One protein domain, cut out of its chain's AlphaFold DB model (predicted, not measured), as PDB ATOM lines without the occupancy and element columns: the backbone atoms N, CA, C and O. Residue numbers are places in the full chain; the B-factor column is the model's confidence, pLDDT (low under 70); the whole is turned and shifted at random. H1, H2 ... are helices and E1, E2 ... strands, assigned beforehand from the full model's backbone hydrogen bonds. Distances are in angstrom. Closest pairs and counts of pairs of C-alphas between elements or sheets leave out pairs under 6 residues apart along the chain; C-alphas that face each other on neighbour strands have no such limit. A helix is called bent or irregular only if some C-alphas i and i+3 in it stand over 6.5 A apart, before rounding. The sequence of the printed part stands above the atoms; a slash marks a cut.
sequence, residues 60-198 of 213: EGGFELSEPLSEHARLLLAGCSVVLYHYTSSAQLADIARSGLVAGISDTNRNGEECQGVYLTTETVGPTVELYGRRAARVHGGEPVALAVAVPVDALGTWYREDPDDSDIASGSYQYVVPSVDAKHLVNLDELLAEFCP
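What this domain is: This is residues 60 to 198 of the 213 residues of an uncharacterized protein of Ferrimonas marina (UniProt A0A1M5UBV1). A long two-stranded ribbon, E2 and E4, runs through the core, with the short strand E1 beside the first part of E2; the small sheet E3 and E5 crosses this ribbon, the two sheets making a loose sandwich, only partly face to face. The longest helix, H3, packs along the ribbon near the end of E2, H2 and H6 pack side by side beyond E4, and H1 and H4 lie about the other end, where E2 begins. The printed part has 139 residues with six named helices and five named strands, along the chain E1 H1 E2 H2 E3 H3 E4 H4 H5 E5 H6. The larger sheet has the order E1, E2, E4 and is mixed; the smaller one, E3 and E5, is antiparallel; the class is mixed, helices and strands. The whole is compact, with a radius of gyration of the C-alphas of 14.5 A and spans of 42 by 34 by 27 A.

Where its parts are: The inner strand of the larger sheet is E2, residues 81 to 89, 24.5 A long, from C-alpha 81 at (220.677, 149.990, 139.194) to C-alpha 89 at (219.881, 139.758, 161.425). Its edge strands are E1, residues 62 to 64, 6.7 A, and E4, residues 144 to 152, 25.7 A. The other sheet has E3, residues 118 to 121, 10.2 A, and E5, residues 175 to 178, 9.9 A. H3, residues 127 to 140, is 20.0 A long and begins at C-alpha 127 at (229.868, 152.705, 163.668). H2, residues 90 to 99, 15.0 A, is irregular: C-alphas 91 and 94 are 7.2 A apart. The other helices are H1, residues 71 to 76, 9.0 A; H4, residues 153 to 159, 10.1 A; H5, residues 170 to 174, 8.2 A; and H6, residues 189 to 196, 10.4 A, ending at C-alpha 196 at (223.712, 131.223, 157.907).

How they stand to each other: E2 and E4 are antiparallel at 155 degrees, with N 84 and O 149 2.9 A apart, within hydrogen-bond range. E1 and E2 are parallel at 68 degrees, with N 83 and O 63 2.8 A apart; E1, H1 and E2 form a strand-helix-strand unit, two parallel neighbour strands with a helix between, whose crossover is right-handed. E3 and E5 are antiparallel at 149 degrees, with N 118 and O 178 2.7 A apart. The two sheets form a sandwich, two sheets face to face, their strands at 86 degrees and their best planes 42 degrees apart; the closest C-alphas of E2 and E3 are those of His 86 and Leu 120, 5.0 A. H3 is on the larger sheet at a height of 6.3 A, over E2 and only just over E4, with 3 C-alphas there; it runs along the strands, at 22 degrees to E2 on the local plane. The closest C-alphas of H3 and E2 are those of Ala 137 and Ser 89, 4.6 A. H2, H4 and H6 only graze that sheet. H2 and H6 touch, closest at the C-alphas of Ser 90 and Phe 196, 6.3 A, opposite ways at a shallow tilt of 34 degrees, only just short of steep. H2 and H3 touch only at their ends, H3 with residues 137 to 140 alone, closest at the C-alphas of Ala 91 and His 140, 6.4 A. H1 and H4 are close but not clearly touching, with the C-alphas of Arg 74 and Val 153 6.6 A apart. The closest C-alphas of H4 and E5 are those of Trp 159 and Val 178, 5.4 A. H5 is apart from H4. In H1, H3 and H6 every O i to N i+4 pair is within hydrogen-bond range. The count is 3 of 6 in H2, 1 of 3 in H4, beside 3 of 4 for O i to N i+3, and 0 of 1 in H5, beside 1 of 2.

The domain as a whole: The two C-alphas farthest apart, those of His 72 and Pro 198, are 42.8 A apart. The printed part has no cut. The link from H2 to E3 is long, 18 residues, 100 to 117, with no named element; its residues 101 to 102 pair with residues 180 to 181, antiparallel. The mean pLDDT of the printed part is 84.0, and residues 104 to 111 and 157 to 173 are under 70.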
ATOM      1  N   GLU A  60     228.056 143.178 141.065       83.69
ATOM      2  CA  GLU A  60     226.961 142.276 140.718       83.69
ATOM      3  C   GLU A  60     225.605 142.950 141.004       83.69
ATOM      4  O   GLU A  60     225.287 143.358 142.118       83.69
ATOM      5  N   GLY A  61     224.780 143.092 139.964       82.81
ATOM      6  CA  GLY A  61     223.444 143.682 140.074       82.81
ATOM      7  C   GLY A  61     223.373 145.211 139.972       82.81
ATOM      8  O   GLY A  61     222.256 145.735 139.917       82.81
ATOM      9  N   GLY A  62     224.495 145.935 139.877       89.38
ATOM     10  CA  GLY A  62     224.463 147.389 139.702       89.38
ATOM     11  C   GLY A  62     225.798 148.091 139.922       89.38
ATOM     12  O   GLY A  62     226.857 147.539 139.661       89.38
ATOM     13  N   PHE A  63     225.727 149.335 140.380       89.50
ATOM     14  CA  PHE A  63     226.887 150.152 140.722       89.50
ATOM     15  C   PHE A  63     226.925 150.444 142.223       89.50
ATOM     16  O   PHE A  63     225.923 150.892 142.783       89.50
ATOM     17  N   GLU A  64     228.057 150.206 142.875       88.88
ATOM     18  CA  GLU A  64     228.266 150.554 144.277       88.88
ATOM     19  C   GLU A  64     228.632 152.034 144.420       88.88
ATOM     20  O   GLU A  64     229.403 152.600 143.641       88.88
ATOM     21  N   LEU A  65     228.040 152.675 145.427       86.19
ATOM     22  CA  LEU A  65     228.234 154.087 145.715       86.19
ATOM     23  C   LEU A  65     229.098 154.241 146.967       86.19
ATOM     24  O   LEU A  65     228.748 153.736 148.029       86.19
ATOM     25  N   SER A  66     230.191 154.991 146.863       81.31
ATOM     26  CA  SER A  66     231.017 155.384 148.013       81.31
ATOM     27  C   SER A  66     230.502 156.657 148.704       81.31
ATOM     28  O   SER A  66     230.748 156.877 149.891       81.31
ATOM     29  N   GLU A  67     229.733 157.470 147.980       82.50
ATOM     30  CA  GLU A  67     229.155 158.743 148.417       82.50
ATOM     31  C   GLU A  67     227.656 158.820 148.055       82.50
ATOM     32  O   GLU A  67     227.177 158.018 147.247       82.50
ATOM     33  N   PRO A  68     226.875 159.770 148.613       81.81
ATOM     34  CA  PRO A  68     225.481 159.935 148.231       81.81
ATOM     35  C   PRO A  68     225.363 160.256 146.742       81.81
ATOM     36  O   PRO A  68     226.148 161.027 146.187       81.81
ATOM     37  N   LEU A  69     224.342 159.695 146.096       81.75
ATOM     38  CA  LEU A  69     224.143 159.853 144.658       81.75
ATOM     39  C   LEU A  69     223.934 161.331 144.279       81.75
ATOM     40  O   LEU A  69     222.862 161.897 144.502       81.75
ATOM     41  N   SER A  70     224.947 161.942 143.663       81.44
ATOM     42  CA  SER A  70     224.850 163.308 143.145       81.44
ATOM     43  C   SER A  70     223.858 163.395 141.979       81.44
ATOM     44  O   SER A  70     223.604 162.414 141.277       81.44
ATOM     45  N   GLU A  71     223.307 164.586 141.715       78.62
ATOM     46  CA  GLU A  71     222.402 164.789 140.569       78.62
ATOM     47  C   GLU A  71     223.082 164.445 139.235       78.62
ATOM     48  O   GLU A  71     222.444 163.908 138.334       78.62
ATOM     49  N   HIS A  72     224.393 164.679 139.135       76.81
ATOM     50  CA  HIS A  72     225.179 164.311 137.966       76.81
ATOM     51  C   HIS A  72     225.320 162.786 137.814       76.81
ATOM     52  O   HIS A  72     224.972 162.242 136.767       76.81
ATOM     53  N   ALA A  73     225.722 162.077 138.877       81.69
ATOM     54  CA  ALA A  73     225.797 160.613 138.872       81.69
ATOM     55  C   ALA A  73     224.433 159.973 138.570       81.69
ATOM     56  O   ALA A  73     224.346 158.977 137.854       81.69
ATOM     57  N   ARG A  74     223.347 160.585 139.051       83.44
ATOM     58  CA  ARG A  74     221.980 160.147 138.767       83.44
ATOM     59  C   ARG A  74     221.630 160.206 137.278       83.44
ATOM     60  O   ARG A  74     220.921 159.325 136.802       83.44
ATOM     61  N   LEU A  75     222.102 161.221 136.554       82.06
ATOM     62  CA  LEU A  75     221.880 161.344 135.109       82.06
ATOM     63  C   LEU A  75     222.682 160.299 134.323       82.06
ATOM     64  O   LEU A  75     222.130 159.664 133.428       82.06
ATOM     65  N   LEU A  76     223.947 160.081 134.693       81.25
ATOM     66  CA  LEU A  76     224.809 159.060 134.082       81.25
ATOM     67  C   LEU A  76     224.253 157.643 134.274       81.25
ATOM     68  O   LEU A  76     224.273 156.817 133.361       81.25
ATOM     69  N   LEU A  77     223.722 157.375 135.466       85.56
ATOM     70  CA  LEU A  77     223.161 156.085 135.850       85.56
ATOM     71  C   LEU A  77     221.667 155.943 135.527       85.56
ATOM     72  O   LEU A  77     221.025 155.007 136.008       85.56
ATOM     73  N   ALA A  78     221.088 156.838 134.724       85.50
ATOM     74  CA  ALA A  78     219.701 156.705 134.291       85.50
ATOM     75  C   ALA A  78     219.485 155.353 133.581       85.50
ATOM     76  O   ALA A  78     220.255 154.967 132.699       85.50
ATOM     77  N   GLY A  79     218.445 154.618 133.986       85.00
ATOM     78  CA  GLY A  79     218.182 153.252 133.515       85.00
ATOM     79  C   GLY A  79     219.077 152.151 134.109       85.00
ATOM     80  O   GLY A  79     218.853 150.977 133.811       85.00
ATOM     81  N   CYS A  80     220.048 152.489 134.962       89.75
ATOM     82  CA  CYS A  80     220.875 151.532 135.697       89.75
ATOM     83  C   CYS A  80     220.333 151.284 137.118       89.75
ATOM     84  O   CYS A  80     219.485 152.019 137.636       89.75
ATOM     85  N   SER A  81     220.864 150.245 137.763       92.38
ATOM     86  CA  SER A  81     220.677 149.990 139.194       92.38
ATOM     87  C   SER A  81     221.926 150.378 139.977       92.38
ATOM     88  O   SER A  81     223.039 150.219 139.480       92.38
ATOM     89  N   VAL A  82     221.744 150.824 141.215       92.56
ATOM     90  CA  VAL A  82     222.817 150.971 142.209       92.56
ATOM     91  C   VAL A  82     222.648 149.952 143.325       92.56
ATOM     92  O   VAL A  82     221.527 149.521 143.601       92.56
ATOM     93  N   VAL A  83     223.747 149.564 143.961       94.19
ATOM     94  CA  VAL A  83     223.749 148.665 145.113       94.19
ATOM     95  C   VAL A  83     223.738 149.499 146.389       94.19
ATOM     96  O   VAL A  83     224.603 150.341 146.605       94.19
ATOM     97  N   LEU A  84     222.728 149.269 147.223       93.50
ATOM     98  CA  LEU A  84     222.598 149.837 148.560       93.50
ATOM     99  C   LEU A  84     222.507 148.709 149.587       93.50
ATOM    100  O   LEU A  84     222.179 147.576 149.250       93.50
ATOM    101  N   TYR A  85     222.728 149.019 150.856       94.69
ATOM    102  CA  TYR A  85     222.834 148.026 151.914       94.69
ATOM    103  C   TYR A  85     221.732 148.170 152.954       94.69
ATOM    104  O   TYR A  85     221.436 149.263 153.436       94.69
ATOM    105  N   HIS A  86     221.147 147.039 153.340       95.12
ATOM    106  CA  HIS A  86     220.236 146.925 154.470       95.12
ATOM    107  C   HIS A  86     220.865 146.061 155.564       95.12
ATOM    108  O   HIS A  86     221.149 144.882 155.351       95.12
ATOM    109  N   TYR A  87     221.045 146.627 156.754       94.94
ATOM    110  CA  TYR A  87     221.611 145.900 157.888       94.94
ATOM    111  C   TYR A  87     220.510 145.241 158.706       94.94
ATOM    112  O   TYR A  87     219.595 145.905 159.193       94.94
ATOM    113  N   THR A  88     220.620 143.928 158.884       95.44
ATOM    114  CA  THR A  88     219.622 143.113 159.577       95.44
ATOM    115  C   THR A  88     220.275 141.961 160.347       95.44
ATOM    116  O   THR A  88     221.478 141.963 160.608       95.44
ATOM    117  N   SER A  89     219.466 140.991 160.766       96.25
ATOM    118  CA  SER A  89     219.881 139.758 161.425       96.25
ATOM    119  C   SER A  89     219.804 138.560 160.477       96.25
ATOM    120  O   SER A  89     218.832 138.404 159.733       96.25
ATOM    121  N   SER A  90     220.765 137.641 160.592       97.06
ATOM    122  CA  SER A  90     220.750 136.363 159.878       97.06
ATOM    123  C   SER A  90     219.510 135.506 160.185       97.06
ATOM    124  O   SER A  90     219.061 134.740 159.334       97.06
ATOM    125  N   ALA A  91     218.886 135.687 161.354       95.38
ATOM    126  CA  ALA A  91     217.651 134.998 161.729       95.38
ATOM    127  C   ALA A  91     216.437 135.427 160.881       95.38
ATOM    128  O   ALA A  91     215.433 134.718 160.851       95.38
ATOM    129  N   GLN A  92     216.511 136.576 160.200       94.81
ATOM    130  CA  GLN A  92     215.443 137.096 159.343       94.81
ATOM    131  C   GLN A  92     215.586 136.656 157.878       94.81
ATOM    132  O   GLN A  92     214.631 136.782 157.113       94.81
ATOM    133  N   LEU A  93     216.737 136.107 157.470       94.69
ATOM    134  CA  LEU A  93     217.038 135.823 156.059       94.69
ATOM    135  C   LEU A  93     216.012 134.899 155.399       94.69
ATOM    136  O   LEU A  93     215.621 135.134 154.260       94.69
ATOM    137  N   ALA A  94     215.532 133.874 156.108       92.19
ATOM    138  CA  ALA A  94     214.537 132.952 155.562       92.19
ATOM    139  C   ALA A  94     213.184 133.630 155.291       92.19
ATOM    140  O   ALA A  94     212.485 133.240 154.356       92.19
ATOM    141  N   ASP A  95     212.795 134.608 156.108       92.25
ATOM    142  CA  ASP A  95     211.549 135.359 155.932       92.25
ATOM    143  C   ASP A  95     211.715 136.381 154.807       92.25
ATOM    144  O   ASP A  95     210.904 136.409 153.882       92.25
ATOM    145  N   ILE A  96     212.839 137.101 154.810       94.62
ATOM    146  CA  ILE A  96     213.238 138.034 153.751       94.62
ATOM    147  C   ILE A  96     213.295 137.331 152.388       94.62
ATOM    148  O   ILE A  96     212.830 137.877 151.392       94.62
ATOM    149  N   ALA A  97     213.778 136.091 152.325       93.00
ATOM    150  CA  ALA A  97     213.794 135.316 151.088       93.00
ATOM    151  C   ALA A  97     212.395 135.021 150.529       93.00
ATOM    152  O   ALA A  97     212.231 134.883 149.318       93.00
ATOM    153  N   ARG A  98     211.377 134.925 151.396       91.69
ATOM    154  CA  ARG A  98     209.994 134.641 150.988       91.69
ATOM    155  C   ARG A  98     209.215 135.904 150.646       91.69
ATOM    156  O   ARG A  98     208.421 135.873 149.712       91.69
ATOM    157  N   SER A  99     209.399 136.982 151.406       92.62
ATOM    158  CA  SER A  99     208.579 138.199 151.294       92.62
ATOM    159  C   SER A  99     209.313 139.424 150.755       92.62
ATOM    160  O   SER A  99     208.676 140.451 150.545       92.62
ATOM    161  N   GLY A 100     210.629 139.347 150.558       94.06
ATOM    162  CA  GLY A 100     211.464 140.533 150.400       94.06
ATOM    163  C   GLY A 100     211.606 141.319 151.708       94.06
ATOM    164  O   GLY A 100     211.220 140.847 152.783       94.06
ATOM    165  N   LEU A 101     212.152 142.532 151.613       92.44
ATOM    166  CA  LEU A 101     212.166 143.494 152.715       92.44
ATOM    167  C   LEU A 101     210.864 144.289 152.688       92.44
ATOM    168  O   LEU A 101     210.546 144.948 151.698       92.44
ATOM    169  N   VAL A 102     210.122 144.261 153.785       89.62
ATOM    170  CA  VAL A 102     208.880 145.019 153.945       89.62
ATOM    171  C   VAL A 102     208.975 145.780 155.254       89.62
ATOM    172  O   VAL A 102     209.418 145.219 156.256       89.62
ATOM    173  N   ALA A 103     208.568 147.050 155.255       82.06
ATOM    174  CA  ALA A 103     208.500 147.823 156.486       82.06
ATOM    175  C   ALA A 103     207.580 147.120 157.498       82.06
ATOM    176  O   ALA A 103     206.419 146.818 157.204       82.06
ATOM    177  N   GLY A 104     208.102 146.832 158.691       69.81
ATOM    178  CA  GLY A 104     207.306 146.264 159.769       69.81
ATOM    179  C   GLY A 104     206.234 147.261 160.206       69.81
ATOM    180  O   GLY A 104     206.556 148.360 160.643       69.81
ATOM    181  N   ILE A 105     204.959 146.864 160.137       53.28
ATOM    182  CA  ILE A 105     203.788 147.704 160.481       53.28
ATOM    183  C   ILE A 105     203.848 148.236 161.931       53.28
ATOM    184  O   ILE A 105     203.157 149.191 162.271       53.28
ATOM    185  N   SER A 106     204.665 147.630 162.797       53.97
ATOM    186  CA  SER A 106     204.794 147.987 164.214       53.97
ATOM    187  C   SER A 106     206.183 148.466 164.636       53.97
ATOM    188  O   SER A 106     206.402 148.627 165.838       53.97
ATOM    189  N   ASP A 107     207.128 148.646 163.710       58.97
ATOM    190  CA  ASP A 107     208.444 149.160 164.091       58.97
ATOM    191  C   ASP A 107     208.367 150.669 164.298       58.97
ATOM    192  O   ASP A 107     207.905 151.417 163.435       58.97
ATOM    193  N   THR A 108     208.817 151.115 165.467       63.91
ATOM    194  CA  THR A 108     209.100 152.523 165.703       63.91
ATOM    195  C   THR A 108     210.588 152.776 165.516       63.91
ATOM    196  O   THR A 108     211.434 151.983 165.951       63.91
ATOM    197  N   ASN A 109     210.936 153.875 164.845       66.94
ATOM    198  CA  ASN A 109     212.328 154.281 164.694       66.94
ATOM    199  C   ASN A 109     212.930 154.636 166.073       66.94
ATOM    200  O   ASN A 109     212.268 154.607 167.115       66.94
ATOM    201  N   ARG A 110     214.223 154.975 166.122       64.12
ATOM    202  CA  ARG A 110     214.891 155.333 167.391       64.12
ATOM    203  C   ARG A 110     214.255 156.545 168.101       64.12
ATOM    204  O   ARG A 110     214.439 156.674 169.309       64.12
ATOM    205  N   ASN A 111     213.512 157.376 167.365       66.19
ATOM    206  CA  ASN A 111     212.808 158.562 167.851       66.19
ATOM    207  C   ASN A 111     211.368 158.237 168.304       66.19
ATOM    208  O   ASN A 111     210.683 159.102 168.844       66.19
ATOM    209  N   GLY A 112     210.915 156.985 168.156       70.25
ATOM    210  CA  GLY A 112     209.563 156.558 168.517       70.25
ATOM    211  C   GLY A 112     208.514 156.825 167.438       70.25
ATOM    212  O   GLY A 112     207.325 156.682 167.715       70.25
ATOM    213  N   GLU A 113     208.929 157.201 166.230       72.44
ATOM    214  CA  GLU A 113     208.033 157.464 165.105       72.44
ATOM    215  C   GLU A 113     207.739 156.191 164.319       72.44
ATOM    216  O   GLU A 113     208.543 155.259 164.322       72.44
ATOM    217  N   GLU A 114     206.604 156.151 163.624       73.31
ATOM    218  CA  GLU A 114     206.252 155.028 162.753       73.31
ATOM    219  C   GLU A 114     207.312 154.829 161.661       73.31
ATOM    220  O   GLU A 114     207.764 155.783 161.023       73.31
ATOM    221  N   CYS A 115     207.712 153.574 161.448       75.00
ATOM    222  CA  CYS A 115     208.640 153.201 160.392       75.00
ATOM    223  C   CYS A 115     208.120 153.674 159.027       75.00
ATOM    224  O   CYS A 115     207.054 153.258 158.572       75.00
ATOM    225  N   GLN A 116     208.885 154.546 158.366       79.25
ATOM    226  CA  GLN A 116     208.494 155.133 157.080       79.25
ATOM    227  C   GLN A 116     208.771 154.200 155.889       79.25
ATOM    228  O   GLN A 116     208.288 154.453 154.783       79.25
ATOM    229  N   GLY A 117     209.545 153.129 156.093       87.44
ATOM    230  CA  GLY A 117     209.957 152.215 155.035       87.44
ATOM    231  C   GLY A 117     211.126 151.309 155.427       87.44
ATOM    232  O   GLY A 117     211.553 151.237 156.574       87.44
ATOM    233  N   VAL A 118     211.669 150.620 154.435       89.75
ATOM    234  CA  VAL A 118     212.951 149.926 154.488       89.75
ATOM    235  C   VAL A 118     214.062 150.956 154.295       89.75
ATOM    236  O   VAL A 118     214.138 151.609 153.254       89.75
ATOM    237  N   TYR A 119     214.927 151.076 155.296       89.25
ATOM    238  CA  TYR A 119     216.101 151.942 155.254       89.25
ATOM    239  C   TYR A 119     217.260 151.214 154.570       89.25
ATOM    240  O   TYR A 119     217.615 150.095 154.959       89.25
ATOM    241  N   LEU A 120     217.833 151.862 153.564       91.56
ATOM    242  CA  LEU A 120     219.002 151.433 152.805       91.56
ATOM    243  C   LEU A 120     220.102 152.487 152.952       91.56
ATOM    244  O   LEU A 120     219.799 153.666 153.106       91.56
ATOM    245  N   THR A 121     221.365 152.086 152.886       91.19
ATOM    246  CA  THR A 121     222.513 152.999 152.980       91.19
ATOM    247  C   THR A 121     223.583 152.658 151.954       91.19
ATOM    248  O   THR A 121     223.685 151.507 151.540       91.19
ATOM    249  N   THR A 122     224.395 153.626 151.548       89.88
ATOM    250  CA  THR A 122     225.618 153.353 150.769       89.88
ATOM    251  C   THR A 122     226.771 152.862 151.654       89.88
ATOM    252  O   THR A 122     227.759 152.342 151.156       89.88
ATOM    253  N   GLU A 123     226.674 153.020 152.978       89.75
ATOM    254  CA  GLU A 123     227.752 152.691 153.916       89.75
ATOM    255  C   GLU A 123     227.875 151.168 154.132       89.75
ATOM    256  O   GLU A 123     226.975 150.516 154.670       89.75
ATOM    257  N   THR A 124     229.020 150.594 153.758       89.81
ATOM    258  CA  THR A 124     229.364 149.172 153.973       89.81
ATOM    259  C   THR A 124     230.084 148.900 155.291       89.81
ATOM    260  O   THR A 124     230.090 147.775 155.791       89.81
ATOM    261  N   VAL A 125     230.705 149.928 155.872       88.94
ATOM    262  CA  VAL A 125     231.464 149.838 157.119       88.94
ATOM    263  C   VAL A 125     231.345 151.133 157.907       88.94
ATOM    264  O   VAL A 125     231.451 152.218 157.344       88.94
ATOM    265  N   GLY A 126     231.202 151.014 159.225       88.75
ATOM    266  CA  GLY A 126     231.227 152.155 160.129       88.75
ATOM    267  C   GLY A 126     230.337 151.986 161.360       88.75
ATOM    268  O   GLY A 126     229.541 151.047 161.461       88.75
ATOM    269  N   PRO A 127     230.483 152.879 162.355       87.88
ATOM    270  CA  PRO A 127     229.868 152.705 163.668       87.88
ATOM    271  C   PRO A 127     228.338 152.711 163.610       87.88
ATOM    272  O   PRO A 127     227.693 152.019 164.400       87.88
ATOM    273  N   THR A 128     227.756 153.476 162.683       85.94
ATOM    274  CA  THR A 128     226.306 153.594 162.517       85.94
ATOM    275  C   THR A 128     225.721 152.281 162.011       85.94
ATOM    276  O   THR A 128     224.841 151.706 162.656       85.94
ATOM    277  N   VAL A 129     226.241 151.762 160.900       89.38
ATOM    278  CA  VAL A 129     225.742 150.529 160.286       89.38
ATOM    279  C   VAL A 129     226.019 149.285 161.132       89.38
ATOM    280  O   VAL A 129     225.138 148.436 161.294       89.38
ATOM    281  N   GLU A 130     227.177 149.225 161.797       92.19
ATOM    282  CA  GLU A 130     227.480 148.170 162.768       92.19
ATOM    283  C   GLU A 130     226.483 148.164 163.934       92.19
ATOM    284  O   GLU A 130     226.052 147.100 164.390       92.19
ATOM    285  N   LEU A 131     226.098 149.344 164.429       91.25
ATOM    286  CA  LEU A 131     225.117 149.464 165.503       91.25
ATOM    287  C   LEU A 131     223.733 148.979 165.055       91.25
ATOM    288  O   LEU A 131     223.070 148.280 165.826       91.25
ATOM    289  N   TYR A 132     223.311 149.306 163.829       89.62
ATOM    290  CA  TYR A 132     222.050 148.822 163.262       89.62
ATOM    291  C   TYR A 132     222.025 147.295 163.157       89.62
ATOM    292  O   TYR A 132     221.121 146.669 163.717       89.62
ATOM    293  N   GLY A 133     223.052 146.688 162.554       92.69
ATOM    294  CA  GLY A 133     223.161 145.230 162.450       92.69
ATOM    295  C   GLY A 133     223.148 144.547 163.821       92.69
ATOM    296  O   GLY A 133     222.364 143.628 164.063       92.69
ATOM    297  N   ARG A 134     223.948 145.038 164.781       94.94
ATOM    298  CA  ARG A 134     223.974 144.486 166.151       94.94
ATOM    299  C   ARG A 134     222.634 144.641 166.866       94.94
ATOM    300  O   ARG A 134     222.245 143.759 167.632       94.94
ATOM    301  N   ARG A 135     221.920 145.750 166.653       92.06
ATOM    302  CA  ARG A 135     220.585 145.960 167.228       92.06
ATOM    303  C   ARG A 135     219.587 144.959 166.654       92.06
ATOM    304  O   ARG A 135     218.858 144.361 167.446       92.06
ATOM    305  N   ALA A 136     219.585 144.745 165.340       91.69
ATOM    306  CA  ALA A 136     218.738 143.744 164.695       91.69
ATOM    307  C   ALA A 136     219.037 142.335 165.233       91.69
ATOM    308  O   ALA A 136     218.122 141.642 165.675       91.69
ATOM    309  N   ALA A 137     220.315 141.950 165.313       95.06
ATOM    310  CA  ALA A 137     220.737 140.668 165.884       95.06
ATOM    311  C   ALA A 137     220.317 140.505 167.355       95.06
ATOM    312  O   ALA A 137     219.839 139.453 167.771       95.06
ATOM    313  N   ARG A 138     220.404 141.568 168.164       94.62
ATOM    314  CA  ARG A 138     219.943 141.537 169.560       94.62
ATOM    315  C   ARG A 138     218.431 141.320 169.680       94.62
ATOM    316  O   ARG A 138     217.994 140.684 170.634       94.62
ATOM    317  N   VAL A 139     217.642 141.898 168.774       92.88
ATOM    318  CA  VAL A 139     216.171 141.835 168.814       92.88
ATOM    319  C   VAL A 139     215.654 140.508 168.257       92.88
ATOM    320  O   VAL A 139     214.795 139.886 168.876       92.88
ATOM    321  N   HIS A 140     216.189 140.063 167.121       93.25
ATOM    322  CA  HIS A 140     215.683 138.902 166.383       93.25
ATOM    323  C   HIS A 140     216.507 137.620 166.601       93.25
ATOM    324  O   HIS A 140     216.098 136.548 166.159       93.25
ATOM    325  N   GLY A 141     217.646 137.705 167.298       95.62
ATOM    326  CA  GLY A 141     218.637 136.630 167.411       95.62
ATOM    327  C   GLY A 141     219.608 136.611 166.226       95.62
ATOM    328  O   GLY A 141     219.600 137.521 165.405       95.62
ATOM    329  N   GLY A 142     220.436 135.570 166.120       96.44
ATOM    330  CA  GLY A 142     221.369 135.391 164.998       96.44
ATOM    331  C   GLY A 142     222.572 136.341 165.004       96.44
ATOM    332  O   GLY A 142     222.921 136.917 166.033       96.44
ATOM    333  N   GLU A 143     223.195 136.479 163.834       97.38
ATOM    334  CA  GLU A 143     224.377 137.312 163.585       97.38
ATOM    335  C   GLU A 143     223.984 138.573 162.798       97.38
ATOM    336  O   GLU A 143     223.032 138.527 162.012       97.38
ATOM    337  N   PRO A 144     224.678 139.708 162.988       96.75
ATOM    338  CA  PRO A 144     224.472 140.891 162.161       96.75
ATOM    339  C   PRO A 144     224.926 140.621 160.719       96.75
ATOM    340  O   PRO A 144     226.024 140.116 160.504       96.75
ATOM    341  N   VAL A 145     224.102 140.987 159.738       96.56
ATOM    342  CA  VAL A 145     224.394 140.803 158.304       96.56
ATOM    343  C   VAL A 145     224.030 142.051 157.503       96.56
ATOM    344  O   VAL A 145     223.103 142.779 157.868       96.56
ATOM    345  N   ALA A 146     224.745 142.278 156.400       96.62
ATOM    346  CA  ALA A 146     224.451 143.318 155.420       96.62
ATOM    347  C   ALA A 146     223.870 142.680 154.149       96.62
ATOM    348  O   ALA A 146     224.525 141.873 153.487       96.62
ATOM    349  N   LEU A 147     222.631 143.033 153.815       96.06
ATOM    350  CA  LEU A 147     221.978 142.636 152.571       96.06
ATOM    351  C   LEU A 147     222.246 143.684 151.498       96.06
ATOM    352  O   LEU A 147     221.856 144.837 151.667       96.06
ATOM    353  N   ALA A 148     222.863 143.268 150.397       95.88
ATOM    354  CA  ALA A 148     223.043 144.092 149.213       95.88
ATOM    355  C   ALA A 148     221.743 144.127 148.397       95.88
ATOM    356  O   ALA A 148     221.124 143.093 148.129       95.88
ATOM    357  N   VAL A 149     221.321 145.325 148.004       95.12
ATOM    358  CA  VAL A 149     220.041 145.609 147.359       95.12
ATOM    359  C   VAL A 149     220.275 146.382 146.069       95.12
ATOM    360  O   VAL A 149     220.707 147.530 146.105       95.12
ATOM    361  N   ALA A 150     219.927 145.784 144.933       95.06
ATOM    362  CA  ALA A 150     219.961 146.437 143.631       95.06
ATOM    363  C   ALA A 150     218.708 147.301 143.428       95.06
ATOM    364  O   ALA A 150     217.595 146.788 143.271       95.06
ATOM    365  N   VAL A 151     218.890 148.620 143.398       91.81
ATOM    366  CA  VAL A 151     217.813 149.604 143.292       91.81
ATOM    367  C   VAL A 151     217.915 150.389 141.983       91.81
ATOM    368  O   VAL A 151     218.943 151.023 141.748       91.81
ATOM    369  N   PRO A 152     216.859 150.431 141.147       91.81
ATOM    370  CA  PRO A 152     216.844 151.288 139.967       91.81
ATOM    371  C   PRO A 152     217.011 152.763 140.340       91.81
ATOM    372  O   PRO A 152     216.258 153.296 141.163       91.81
ATOM    373  N   VAL A 153     217.947 153.453 139.691       88.81
ATOM    374  CA  VAL A 153     218.252 154.868 139.970       88.81
ATOM    375  C   VAL A 153     217.053 155.786 139.726       88.81
ATOM    376  O   VAL A 153     216.828 156.756 140.459       88.81
ATOM    377  N   ASP A 154     216.219 155.448 138.747       85.38
ATOM    378  CA  ASP A 154     214.999 156.198 138.444       85.38
ATOM    379  C   ASP A 154     213.992 156.144 139.601       85.38
ATOM    380  O   ASP A 154     213.282 157.118 139.865       85.38
ATOM    381  N   ALA A 155     213.978 155.036 140.345       83.81
ATOM    382  CA  ALA A 155     213.092 154.853 141.480       83.81
ATOM    383  C   ALA A 155     213.586 155.599 142.732       83.81
ATOM    384  O   ALA A 155     212.766 156.119 143.496       83.81
ATOM    385  N   LEU A 156     214.908 155.768 142.887       80.75
ATOM    386  CA  LEU A 156     215.499 156.481 144.023       80.75
ATOM    387  C   LEU A 156     214.993 157.912 144.168       80.75
ATOM    388  O   LEU A 156     214.718 158.323 145.282       80.75
ATOM    389  N   GLY A 157     214.777 158.677 143.095       67.88
ATOM    390  CA  GLY A 157     214.273 160.054 143.263       67.88
ATOM    391  C   GLY A 157     212.816 160.164 143.697       67.88
ATOM    392  O   GLY A 157     212.371 161.262 144.014       67.88
ATOM    393  N   THR A 158     212.075 159.055 143.704       63.44
ATOM    394  CA  THR A 158     210.729 158.998 144.297       63.44
ATOM    395  C   THR A 158     210.801 158.633 145.782       63.44
ATOM    396  O   THR A 158     209.910 158.981 146.554       63.44
ATOM    397  N   TRP A 159     211.860 157.922 146.171       66.25
ATOM    398  CA  TRP A 159     212.069 157.345 147.501       66.25
ATOM    399  C   TRP A 159     213.058 158.139 148.359       66.25
ATOM    400  O   TRP A 159     213.103 157.986 149.575       66.25
ATOM    401  N   TYR A 160     213.826 159.030 147.740       61.69
ATOM    402  CA  TYR A 160     214.775 159.882 148.422       61.69
ATOM    403  C   TYR A 160     214.035 160.959 149.204       61.69
ATOM    404  O   TYR A 160     213.382 161.847 148.646       61.69
ATOM    405  N   ARG A 161     214.172 160.873 150.518       59.75
ATOM    406  CA  ARG A 161     213.968 161.986 151.427       59.75
ATOM    407  C   ARG A 161     215.252 162.093 152.226       59.75
ATOM    408  O   ARG A 161     215.623 161.113 152.865       59.75
ATOM    409  N   GLU A 162     215.917 163.246 152.167       56.06
ATOM    410  CA  GLU A 162     216.858 163.608 153.229       56.06
ATOM    411  C   GLU A 162     216.104 163.439 154.544       56.06
ATOM    412  O   GLU A 162     214.998 163.977 154.674       56.06
ATOM    413  N   ASP A 163     216.644 162.637 155.461       56.88
ATOM    414  CA  ASP A 163     216.037 162.468 156.773       56.88
ATOM    415  C   ASP A 163     216.043 163.842 157.468       56.88
ATOM    416  O   ASP A 163     217.120 164.360 157.788       56.88
ATOM    417  N   PRO A 164     214.872 164.484 157.656       54.44
ATOM    418  CA  PRO A 164     214.815 165.818 158.240       54.44
ATOM    419  C   PRO A 164     215.328 165.838 159.685       54.44
ATOM    420  O   PRO A 164     215.708 166.908 160.169       54.44
ATOM    421  N   ASP A 165     215.370 164.680 160.352       56.88
ATOM    422  CA  ASP A 165     215.808 164.541 161.739       56.88
ATOM    423  C   ASP A 165     217.330 164.418 161.887       56.88
ATOM    424  O   ASP A 165     217.835 164.635 162.985       56.88
ATOM    425  N   ASP A 166     218.059 164.120 160.806       59.56
ATOM    426  CA  ASP A 166     219.506 163.845 160.826       59.56
ATOM    427  C   ASP A 166     220.346 164.942 160.151       59.56
ATOM    428  O   ASP A 166     221.516 164.739 159.825       59.56
ATOM    429  N   SER A 167     219.792 166.149 159.979       54.53
ATOM    430  CA  SER A 167     220.538 167.300 159.428       54.53
ATOM    431  C   SER A 167     221.788 167.691 160.239       54.53
ATOM    432  O   SER A 167     222.642 168.429 159.744       54.53
ATOM    433  N   ASP A 168     221.909 167.205 161.478       55.22
ATOM    434  CA  ASP A 168     223.036 167.429 162.381       55.22
ATOM    435  C   ASP A 168     224.075 166.293 162.391       55.22
ATOM    436  O   ASP A 168     225.166 166.481 162.942       55.22
ATOM    437  N   ILE A 169     223.798 165.146 161.759       55.56
ATOM    438  CA  ILE A 169     224.737 164.027 161.674       55.56
ATOM    439  C   ILE A 169     225.088 163.686 160.229       55.56
ATOM    440  O   ILE A 169     224.236 163.441 159.383       55.56
ATOM    441  N   ALA A 170     226.393 163.599 159.953       56.50
ATOM    442  CA  ALA A 170     226.919 163.339 158.613       56.50
ATOM    443  C   ALA A 170     226.346 162.061 157.970       56.50
ATOM    444  O   ALA A 170     226.253 161.992 156.752       56.50
ATOM    445  N   SER A 171     225.930 161.074 158.774       56.97
ATOM    446  CA  SER A 171     225.351 159.811 158.298       56.97
ATOM    447  C   SER A 171     223.938 159.932 157.710       56.97
ATOM    448  O   SER A 171     223.534 159.037 156.970       56.97
ATOM    449  N   GLY A 172     223.187 161.001 158.009       58.41
ATOM    450  CA  GLY A 172     221.828 161.202 157.482       58.41
ATOM    451  C   GLY A 172     221.782 161.324 155.958       58.41
ATOM    452  O   GLY A 172     220.839 160.868 155.317       58.41
ATOM    453  N   SER A 173     222.853 161.850 155.358       63.25
ATOM    454  CA  SER A 173     222.969 162.065 153.910       63.25
ATOM    455  C   SER A 173     223.065 160.781 153.081       63.25
ATOM    456  O   SER A 173     222.965 160.848 151.858       63.25
ATOM    457  N   TYR A 174     223.277 159.627 153.715       70.75
ATOM    458  CA  TYR A 174     223.551 158.356 153.034       70.75
ATOM    459  C   TYR A 174     222.367 157.390 153.049       70.75
ATOM    460  O   TYR A 174     222.489 156.276 152.542       70.75
ATOM    461  N   GLN A 175     221.234 157.780 153.642       80.06
ATOM    462  CA  GLN A 175     220.091 156.889 153.804       80.06
ATOM    463  C   GLN A 175     219.019 157.102 152.736       80.06
ATOM    464  O   GLN A 175     218.683 158.219 152.351       80.06
ATOM    465  N   TYR A 176     218.446 155.990 152.293       86.06
ATOM    466  CA  TYR A 176     217.342 155.929 151.351       86.06
ATOM    467  C   TYR A 176     216.207 155.135 151.986       86.06
ATOM    468  O   TYR A 176     216.434 154.055 152.528       86.06
ATOM    469  N   VAL A 177     214.979 155.647 151.906       85.94
ATOM    470  CA  VAL A 177     213.803 154.995 152.494       85.94
ATOM    471  C   VAL A 177     212.881 154.529 151.379       85.94
ATOM    472  O   VAL A 177     212.266 155.335 150.687       85.94
ATOM    473  N   VAL A 178     212.766 153.217 151.205       87.25
ATOM    474  CA  VAL A 178     211.891 152.611 150.191       87.25
ATOM    475  C   VAL A 178     210.714 151.912 150.869       87.25
ATOM    476  O   VAL A 178     210.873 151.387 151.962       87.25
ATOM    477  N   PRO A 179     209.514 151.851 150.271       85.94
ATOM    478  CA  PRO A 179     208.374 151.200 150.925       85.94
ATOM    479  C   PRO A 179     208.593 149.690 151.138       85.94
ATOM    480  O   PRO A 179     208.173 149.126 152.149       85.94
ATOM    481  N   SER A 180     209.252 149.039 150.178       91.19
ATOM    482  CA  SER A 180     209.556 147.608 150.177       91.19
ATOM    483  C   SER A 180     210.616 147.284 149.122       91.19
ATOM    484  O   SER A 180     210.783 148.035 148.162       91.19
ATOM    485  N   VAL A 181     211.270 146.131 149.255       91.94
ATOM    486  CA  VAL A 181     212.223 145.573 148.286       91.94
ATOM    487  C   VAL A 181     211.837 144.127 147.985       91.94
ATOM    488  O   VAL A 181     211.864 143.290 148.885       91.94
ATOM    489  N   ASP A 182     211.520 143.808 146.726       92.81
ATOM    490  CA  ASP A 182     211.281 142.415 146.323       92.81
ATOM    491  C   ASP A 182     212.547 141.565 146.487       92.81
ATOM    492  O   ASP A 182     213.652 142.011 146.178       92.81
ATOM    493  N   ALA A 183     212.382 140.288 146.842       92.56
ATOM    494  CA  ALA A 183     213.502 139.362 147.029       92.56
ATOM    495  C   ALA A 183     214.431 139.241 145.801       92.56
ATOM    496  O   ALA A 183     215.628 139.035 145.953       92.56
ATOM    497  N   LYS A 184     213.907 139.431 144.580       93.12
ATOM    498  CA  LYS A 184     214.697 139.418 143.331       93.12
ATOM    499  C   LYS A 184     215.738 140.543 143.233       93.12
ATOM    500  O   LYS A 184     216.591 140.487 142.357       93.12
ATOM    501  N   HIS A 185     215.618 141.576 144.065       94.62
ATOM    502  CA  HIS A 185     216.548 142.702 144.124       94.62
ATOM    503  C   HIS A 185     217.628 142.516 145.201       94.62
ATOM    504  O   HIS A 185     218.480 143.384 145.344       94.62
ATOM    505  N   LEU A 186     217.607 141.412 145.955       94.19
ATOM    506  CA  LEU A 186     218.593 141.115 146.992       94.19
ATOM    507  C   LEU A 186     219.753 140.321 146.380       94.19
ATOM    508  O   LEU A 186     219.599 139.143 146.062       94.19
ATOM    509  N   VAL A 187     220.896 140.978 146.197       93.50
ATOM    510  CA  VAL A 187     222.019 140.478 145.387       93.50
ATOM    511  C   VAL A 187     222.719 139.298 146.066       93.50
ATOM    512  O   VAL A 187     222.867 138.236 145.472       93.50
ATOM    513  N   ASN A 188     223.084 139.448 147.339       93.31
ATOM    514  CA  ASN A 188     223.870 138.464 148.090       93.31
ATOM    515  C   ASN A 188     223.019 137.511 148.952       93.31
ATOM    516  O   ASN A 188     223.539 136.813 149.822       93.31
ATOM    517  N   LEU A 189     221.698 137.468 148.745       91.88
ATOM    518  CA  LEU A 189     220.798 136.693 149.605       91.88
ATOM    519  C   LEU A 189     221.090 135.185 149.559       91.88
ATOM    520  O   LEU A 189     221.075 134.531 150.600       91.88
ATOM    521  N   ASP A 190     221.346 134.625 148.375       90.31
ATOM    522  CA  ASP A 190     221.588 133.183 148.227       90.31
ATOM    523  C   ASP A 190     222.900 132.754 148.918       90.31
ATOM    524  O   ASP A 190     222.949 131.688 149.538       90.31
ATOM    525  N   GLU A 191     223.937 133.599 148.873       92.56
ATOM    526  CA  GLU A 191     225.199 133.400 149.600       92.56
ATOM    527  C   GLU A 191     224.969 133.426 151.115       92.56
ATOM    528  O   GLU A 191     225.323 132.476 151.817       92.56
ATOM    529  N   LEU A 192     224.276 134.455 151.612       90.62
ATOM    530  CA  LEU A 192     223.963 134.591 153.036       90.62
ATOM    531  C   LEU A 192     223.084 133.441 153.552       90.62
ATOM    532  O   LEU A 192     223.278 132.951 154.665       90.62
ATOM    533  N   LEU A 193     222.121 132.962 152.760       90.38
ATOM    534  CA  LEU A 193     221.317 131.789 153.113       90.38
ATOM    535  C   LEU A 193     222.168 130.517 153.186       90.38
ATOM    536  O   LEU A 193     221.954 129.693 154.079       90.38
ATOM    537  N   ALA A 194     223.123 130.344 152.271       90.56
ATOM    538  CA  ALA A 194     224.030 129.203 152.293       90.56
ATOM    539  C   ALA A 194     224.942 129.221 153.531       90.56
ATOM    540  O   ALA A 194     225.176 128.165 154.124       90.56
ATOM    541  N   GLU A 195     225.408 130.403 153.937       93.62
ATOM    542  CA  GLU A 195     226.264 130.592 155.109       93.62
ATOM    543  C   GLU A 195     225.499 130.404 156.428       93.62
ATOM    544  O   GLU A 195     225.891 129.594 157.272       93.62
ATOM    545  N   PHE A 196     224.384 131.115 156.608       92.00
ATOM    546  CA  PHE A 196     223.712 131.223 157.907       92.00
ATOM    547  C   PHE A 196     222.508 130.298 158.079       92.00
ATOM    548  O   PHE A 196     222.051 130.078 159.201       92.00
ATOM    549  N   CYS A 197     221.978 129.740 156.991       87.31
ATOM    550  CA  CYS A 197     220.829 128.837 157.003       87.31
ATOM    551  C   CYS A 197     221.149 127.510 156.282       87.31
ATOM    552  O   CYS A 197     220.423 127.127 155.352       87.31
ATOM    553  N   PRO A 198     222.198 126.764 156.683       77.81
ATOM    554  CA  PRO A 198     222.590 125.531 156.006       77.81
ATOM    555  C   PRO A 198     221.451 124.501 156.071       77.81
ATOM    556  O   PRO A 198     221.014 124.089 157.142       77.81
TER     557      PRO A 198